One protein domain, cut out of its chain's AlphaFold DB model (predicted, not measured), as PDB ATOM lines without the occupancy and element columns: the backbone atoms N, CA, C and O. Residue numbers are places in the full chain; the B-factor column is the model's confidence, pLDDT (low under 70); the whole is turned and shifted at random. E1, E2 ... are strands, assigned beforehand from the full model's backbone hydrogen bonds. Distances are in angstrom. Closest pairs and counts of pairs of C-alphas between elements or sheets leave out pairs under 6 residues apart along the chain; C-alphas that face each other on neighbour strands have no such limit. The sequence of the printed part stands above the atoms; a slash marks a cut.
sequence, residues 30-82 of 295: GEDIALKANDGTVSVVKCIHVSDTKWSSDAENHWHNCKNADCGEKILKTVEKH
ATOM      1  N   GLY A  30     102.323 191.466  97.291       56.47
ATOM      2  CA  GLY A  30     101.529 190.283  97.643       56.47
ATOM      3  C   GLY A  30     102.275 188.945  97.560       56.47
ATOM      4  O   GLY A  30     101.645 187.903  97.700       56.47
ATOM      5  N   GLU A  31     103.594 188.949  97.353       62.47
ATOM      6  CA  GLU A  31     104.409 187.732  97.252       62.47
ATOM      7  C   GLU A  31     104.899 187.266  98.632       62.47
ATOM      8  O   GLU A  31     105.173 188.080  99.518       62.47
ATOM      9  N   ASP A  32     105.024 185.954  98.830       55.00
ATOM     10  CA  ASP A  32     105.528 185.387 100.082       55.00
ATOM     11  C   ASP A  32     107.019 185.712 100.282       55.00
ATOM     12  O   ASP A  32     107.864 185.442  99.425       55.00
ATOM     13  N   ILE A  33     107.378 186.234 101.458       62.31
ATOM     14  CA  ILE A  33     108.785 186.400 101.847       62.31
ATOM     15  C   ILE A  33     109.322 185.037 102.299       62.31
ATOM     16  O   ILE A  33     108.977 184.549 103.376       62.31
ATOM     17  N   ALA A  34     110.201 184.433 101.498       60.16
ATOM     18  CA  ALA A  34     110.853 183.166 101.824       60.16
ATOM     19  C   ALA A  34     112.303 183.377 102.289       60.16
ATOM     20  O   ALA A  34     113.115 183.979 101.587       60.16
ATOM     21  N   LEU A  35     112.654 182.815 103.448       65.50
ATOM     22  CA  LEU A  35     114.043 182.672 103.885       65.50
ATOM     23  C   LEU A  35     114.554 181.299 103.433       65.50
ATOM     24  O   LEU A  35     114.003 180.273 103.829       65.50
ATOM     25  N   LYS A  36     115.597 181.271 102.597       60.78
ATOM     26  CA  LYS A  36     116.211 180.039 102.080       60.78
ATOM     27  C   LYS A  36     117.681 179.986 102.496       60.78
ATOM     28  O   LYS A  36     118.380 180.987 102.377       60.78
ATOM     29  N   ALA A  37     118.128 178.834 102.987       60.03
ATOM     30  CA  ALA A  37     119.544 178.543 103.199       60.03
ATOM     31  C   ALA A  37     120.089 177.819 101.960       60.03
ATOM     32  O   ALA A  37     119.375 177.006 101.371       60.03
ATOM     33  N   ASN A  38     121.328 178.122 101.566       54.41
ATOM     34  CA  ASN A  38     121.978 177.480 100.419       54.41
ATOM     35  C   ASN A  38     122.340 176.015 100.723       54.41
ATOM     36  O   ASN A  38     122.229 175.156  99.853       54.41
ATOM     37  N   ASP A  39     122.716 175.730 101.968       55.53
ATOM     38  CA  ASP A  39     123.075 174.415 102.484       55.53
ATOM     39  C   ASP A  39     122.526 174.226 103.912       55.53
ATOM     40  O   ASP A  39     123.123 174.607 104.913       55.53
ATOM     41  N   GLY A  40     121.335 173.632 104.018       61.78
ATOM     42  CA  GLY A  40     120.703 173.310 105.301       61.78
ATOM     43  C   GLY A  40     119.235 173.715 105.375       61.78
ATOM     44  O   GLY A  40     118.588 173.992 104.367       61.78
ATOM     45  N   THR A  41     118.683 173.727 106.587       56.69
ATOM     46  CA  THR A  41     117.268 174.030 106.836       56.69
ATOM     47  C   THR A  41     117.109 175.371 107.539       56.69
ATOM     48  O   THR A  41     117.718 175.596 108.584       56.69
ATOM     49  N   VAL A  42     116.230 176.234 107.026       60.06
ATOM     50  CA  VAL A  42     115.755 177.408 107.770       60.06
ATOM     51  C   VAL A  42     114.538 176.995 108.586       60.06
ATOM     52  O   VAL A  42     113.495 176.654 108.031       60.06
ATOM     53  N   SER A  43     114.662 177.021 109.909       59.38
ATOM     54  CA  SER A  43     113.546 176.778 110.823       59.38
ATOM     55  C   SER A  43     113.180 178.076 111.529       59.38
ATOM     56  O   SER A  43     113.948 178.592 112.339       59.38
ATOM     57  N   VAL A  44     111.994 178.603 111.235       62.12
ATOM     58  CA  VAL A  44     111.432 179.730 111.983       62.12
ATOM     59  C   VAL A  44     110.821 179.167 113.259       62.12
ATOM     60  O   VAL A  44     109.725 178.612 113.254       62.12
ATOM     61  N   VAL A  45     111.561 179.263 114.361       63.59
ATOM     62  CA  VAL A  45     111.043 178.913 115.685       63.59
ATOM     63  C   VAL A  45     110.453 180.153 116.341       63.59
ATOM     64  O   VAL A  45     111.061 181.220 116.341       63.59
ATOM     65  N   LYS A  46     109.268 180.003 116.936       65.56
ATOM     66  CA  LYS A  46     108.591 181.083 117.667       65.56
ATOM     67  C   LYS A  46     109.444 181.614 118.829       65.56
ATOM     68  O   LYS A  46     109.370 182.793 119.155       65.56
ATOM     69  N   CYS A  47     110.240 180.753 119.469       72.06
ATOM     70  CA  CYS A  47     111.123 181.124 120.572       72.06
ATOM     71  C   CYS A  47     112.252 180.094 120.768       72.06
ATOM     72  O   CYS A  47     112.048 178.899 120.562       72.06
ATOM     73  N   ILE A  48     113.423 180.548 121.234       75.81
ATOM     74  CA  ILE A  48     114.481 179.684 121.781       75.81
ATOM     75  C   ILE A  48     114.305 179.612 123.300       75.81
ATOM     76  O   ILE A  48     114.488 180.609 124.005       75.81
ATOM     77  N   HIS A  49     113.973 178.431 123.820       79.31
ATOM     78  CA  HIS A  49     113.730 178.261 125.250       79.31
ATOM     79  C   HIS A  49     115.018 178.321 126.074       79.31
ATOM     80  O   HIS A  49     115.774 177.352 126.168       79.31
ATOM     81  N   VAL A  50     115.224 179.459 126.733       84.50
ATOM     82  CA  VAL A  50     116.239 179.641 127.777       84.50
ATOM     83  C   VAL A  50     115.548 179.698 129.132       84.50
ATOM     84  O   VAL A  50     114.632 180.502 129.308       84.50
ATOM     85  N   SER A  51     115.988 178.862 130.074       85.56
ATOM     86  CA  SER A  51     115.444 178.817 131.432       85.56
ATOM     87  C   SER A  51     115.589 180.157 132.145       85.56
ATOM     88  O   SER A  51     116.638 180.805 132.089       85.56
ATOM     89  N   ASP A  52     114.520 180.563 132.819       86.75
ATOM     90  CA  ASP A  52     114.568 181.596 133.841       86.75
ATOM     91  C   ASP A  52     115.322 181.111 135.094       86.75
ATOM     92  O   ASP A  52     115.754 179.966 135.199       86.75
ATOM     93  N   THR A  53     115.511 182.006 136.059       88.12
ATOM     94  CA  THR A  53     116.142 181.677 137.347       88.12
ATOM     95  C   THR A  53     115.123 181.329 138.432       88.12
ATOM     96  O   THR A  53     115.502 180.852 139.501       88.12
ATOM     97  N   LYS A  54     113.829 181.564 138.185       90.81
ATOM     98  CA  LYS A  54     112.760 181.406 139.173       90.81
ATOM     99  C   LYS A  54     111.974 180.129 138.907       90.81
ATOM    100  O   LYS A  54     111.311 179.998 137.890       90.81
ATOM    101  N   TRP A  55     111.946 179.237 139.889       92.44
ATOM    102  CA  TRP A  55     111.110 178.044 139.816       92.44
ATOM    103  C   TRP A  55     109.619 178.382 139.741       92.44
ATOM    104  O   TRP A  55     109.077 179.105 140.582       92.44
ATOM    105  N   SER A  56     108.955 177.783 138.759       93.31
ATOM    106  CA  SER A  56     107.503 177.645 138.686       93.31
ATOM    107  C   SER A  56     107.079 176.291 139.248       93.31
ATOM    108  O   SER A  56     107.868 175.349 139.273       93.31
ATOM    109  N   SER A  57     105.854 176.189 139.762       94.69
ATOM    110  CA  SER A  57     105.376 174.959 140.401       94.69
ATOM    111  C   SER A  57     103.864 174.810 140.333       94.69
ATOM    112  O   SER A  57     103.136 175.802 140.322       94.69
ATOM    113  N   ASP A  58     103.419 173.558 140.329       93.62
ATOM    114  CA  ASP A  58     102.031 173.135 140.501       93.62
ATOM    115  C   ASP A  58     101.941 172.061 141.605       93.62
ATOM    116  O   ASP A  58     102.878 171.877 142.386       93.62
ATOM    117  N   ALA A  59     100.801 171.374 141.712       91.50
ATOM    118  CA  ALA A  59     100.581 170.342 142.726       91.50
ATOM    119  C   ALA A  59     101.500 169.116 142.581       91.50
ATOM    120  O   ALA A  59     101.730 168.412 143.564       91.50
ATOM    121  N   GLU A  60     102.040 168.866 141.390       91.62
ATOM    122  CA  GLU A  60     102.762 167.635 141.071       91.62
ATOM    123  C   GLU A  60     104.267 167.876 140.919       91.62
ATOM    124  O   GLU A  60     105.077 167.086 141.414       91.62
ATOM    125  N   ASN A  61     104.653 168.976 140.266       94.38
ATOM    126  CA  ASN A  61     106.019 169.214 139.813       94.38
ATOM    127  C   ASN A  61     106.450 170.685 139.945       94.38
ATOM    128  O   ASN A  61     105.660 171.596 140.209       94.38
ATOM    129  N   HIS A  62     107.739 170.924 139.714       94.25
ATOM    130  CA  HIS A  62     108.319 172.246 139.503       94.25
ATOM    131  C   HIS A  62     109.217 172.264 138.265       94.25
ATOM    132  O   HIS A  62     109.702 171.224 137.831       94.25
ATOM    133  N   TRP A  63     109.355 173.434 137.644       95.06
ATOM    134  CA  TRP A  63     110.076 173.616 136.382       95.06
ATOM    135  C   TRP A  63     110.530 175.067 136.201       95.06
ATOM    136  O   TRP A  63     110.090 175.962 136.927       95.06
ATOM    137  N   HIS A  64     111.362 175.300 135.192       92.19
ATOM    138  CA  HIS A  64     111.724 176.632 134.713       92.19
ATOM    139  C   HIS A  64     110.880 177.031 133.504       92.19
ATOM    140  O   HIS A  64     110.659 176.221 132.597       92.19
ATOM    141  N   ASN A  65     110.414 178.278 133.469       91.56
ATOM    142  CA  ASN A  65     109.788 178.822 132.264       91.56
ATOM    143  C   ASN A  65     110.847 179.439 131.353       91.56
ATOM    144  O   ASN A  65     111.988 179.690 131.749       91.56
ATOM    145  N   CYS A  66     110.465 179.698 130.106       90.31
ATOM    146  CA  CYS A  66     111.286 180.491 129.212       90.31
ATOM    147  C   CYS A  66     111.381 181.943 129.703       90.31
ATOM    148  O   CYS A  66     110.361 182.607 129.875       90.31
ATOM    149  N   LYS A  67     112.608 182.453 129.864       87.75
ATOM    150  CA  LYS A  67     112.878 183.830 130.313       87.75
ATOM    151  C   LYS A  67     112.391 184.919 129.346       87.75
ATOM    152  O   LYS A  67     112.333 186.082 129.735       87.75
ATOM    153  N   ASN A  68     112.122 184.574 128.085       85.38
ATOM    154  CA  ASN A  68     111.704 185.536 127.068       85.38
ATOM    155  C   ASN A  68     110.251 185.949 127.327       85.38
ATOM    156  O   ASN A  68     109.369 185.089 127.385       85.38
ATOM    157  N   ALA A  69     110.021 187.258 127.465       74.94
ATOM    158  CA  ALA A  69     108.747 187.830 127.902       74.94
ATOM    159  C   ALA A  69     107.558 187.430 127.010       74.94
ATOM    160  O   ALA A  69     106.485 187.141 127.532       74.94
ATOM    161  N   ASP A  70     107.772 187.315 125.697       79.94
ATOM    162  CA  ASP A  70     106.727 186.964 124.721       79.94
ATOM    163  C   ASP A  70     106.465 185.449 124.611       79.94
ATOM    164  O   ASP A  70     105.618 185.005 123.834       79.94
ATOM    165  N   CYS A  71     107.207 184.633 125.369       84.44
ATOM    166  CA  CYS A  71     107.078 183.179 125.376       84.44
ATOM    167  C   CYS A  71     106.475 182.673 126.689       84.44
ATOM    168  O   CYS A  71     105.366 182.150 126.680       84.44
ATOM    169  N   GLY A  72     107.196 182.785 127.811       80.62
ATOM    170  CA  GLY A  72     106.726 182.312 129.123       80.62
ATOM    171  C   GLY A  72     106.395 180.810 129.226       80.62
ATOM    172  O   GLY A  72     105.868 180.373 130.247       80.62
ATOM    173  N   GLU A  73     106.691 180.011 128.197       87.94
ATOM    174  CA  GLU A  73     106.295 178.601 128.134       87.94
ATOM    175  C   GLU A  73     107.090 177.723 129.118       87.94
ATOM    176  O   GLU A  73     108.267 177.969 129.408       87.94
ATOM    177  N   LYS A  74     106.433 176.663 129.605       90.25
ATOM    178  CA  LYS A  74     106.996 175.638 130.498       90.25
ATOM    179  C   LYS A  74     108.056 174.806 129.772       90.25
ATOM    180  O   LYS A  74     107.755 174.130 128.792       90.25
ATOM    181  N   ILE A  75     109.285 174.774 130.293       89.88
ATOM    182  CA  ILE A  75     110.378 173.989 129.702       89.88
ATOM    183  C   ILE A  75     110.326 172.545 130.220       89.88
ATOM    184  O   ILE A  75     110.805 172.241 131.315       89.88
ATOM    185  N   LEU A  76     109.791 171.633 129.401       87.06
ATOM    186  CA  LEU A  76     109.512 170.236 129.780       87.06
ATOM    187  C   LEU A  76     110.728 169.460 130.314       87.06
ATOM    188  O   LEU A  76     110.589 168.693 131.262       87.06
ATOM    189  N   LYS A  77     111.930 169.697 129.776       87.12
ATOM    190  CA  LYS A  77     113.169 169.035 130.239       87.12
ATOM    191  C   LYS A  77     113.591 169.398 131.671       87.12
ATOM    192  O   LYS A  77     114.465 168.744 132.218       87.12
ATOM    193  N   THR A  78     113.019 170.457 132.245       88.81
ATOM    194  CA  THR A  78     113.308 170.911 133.620       88.81
ATOM    195  C   THR A  78     112.230 170.495 134.617       88.81
ATOM    196  O   THR A  78     112.264 170.923 135.765       88.81
ATOM    197  N   VAL A  79     111.236 169.720 134.172       92.56
ATOM    198  CA  VAL A  79     110.134 169.276 135.022       92.56
ATOM    199  C   VAL A  79     110.640 168.199 135.967       92.56
ATOM    200  O   VAL A  79     110.967 167.090 135.552       92.56
ATOM    201  N   GLU A  80     110.648 168.528 137.251       93.88
ATOM    202  CA  GLU A  80     111.043 167.627 138.322       93.88
ATOM    203  C   GLU A  80     109.930 167.507 139.364       93.88
ATOM    204  O   GLU A  80     109.194 168.457 139.654       93.88
ATOM    205  N   LYS A  81     109.815 166.317 139.962       95.12
ATOM    206  CA  LYS A  81     108.890 166.081 141.075       95.12
ATOM    207  C   LYS A  81     109.339 166.844 142.313       95.12
ATOM    208  O   LYS A  81     110.529 167.033 142.560       95.12
ATOM    209  N   HIS A  82     108.386 167.226 143.157       93.06
ATOM    210  CA  HIS A  82     108.700 167.915 144.409       93.06
ATOM    211  C   HIS A  82     109.602 167.097 145.338       93.06
ATOM    212  O   HIS A  82     109.286 165.968 145.716       93.06
TER     213      HIS A  82
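What this domain is: This is residues 30 to 82 of the 295 residues of the protein "SH3 domain-containing protein" of Eubacterium ventriosum (UniProt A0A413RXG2). This is a domain of little regular structure: a two-stranded hairpin, E1 and E2, at one end, and a long unnamed tail, residues 30 to 50, that makes much of the length. After E2 the last stretch folds back, with residues 80 to 81 paired beside residues 61 to 62 of E2; residues 36 to 41 of the tail stand free. The 53 printed residues hold no named helix and two antiparallel strands, E1 then E2; the class is all strand, with 13 residues in named elements. The whole is extended, with a radius of gyration of the C-alphas of 16.4 A, and spans 49 by 25 by 18 A.

How they stand to each other: E1, residues 51 to 57, and E2, residues 61 to 66, form a hairpin with a tight link, antiparallel at 146 degrees. C-alphas 57 and 62 face each other at 4.1 A. N 52 and O 65, at 2.9 A, are within hydrogen-bond range.

Where its parts are: E1 begins at C-alpha 51 (115.444, 178.817, 131.432) and measures 14.0 A. E2 measures 16.3 A and ends at C-alpha 66 (111.286, 180.491, 129.212).

The domain as a whole: The C-alphas farthest apart, Gly 30 and His 82, are 52.3 A apart. The printed part has no cut. Residues 30 to 46 have pLDDT under 70.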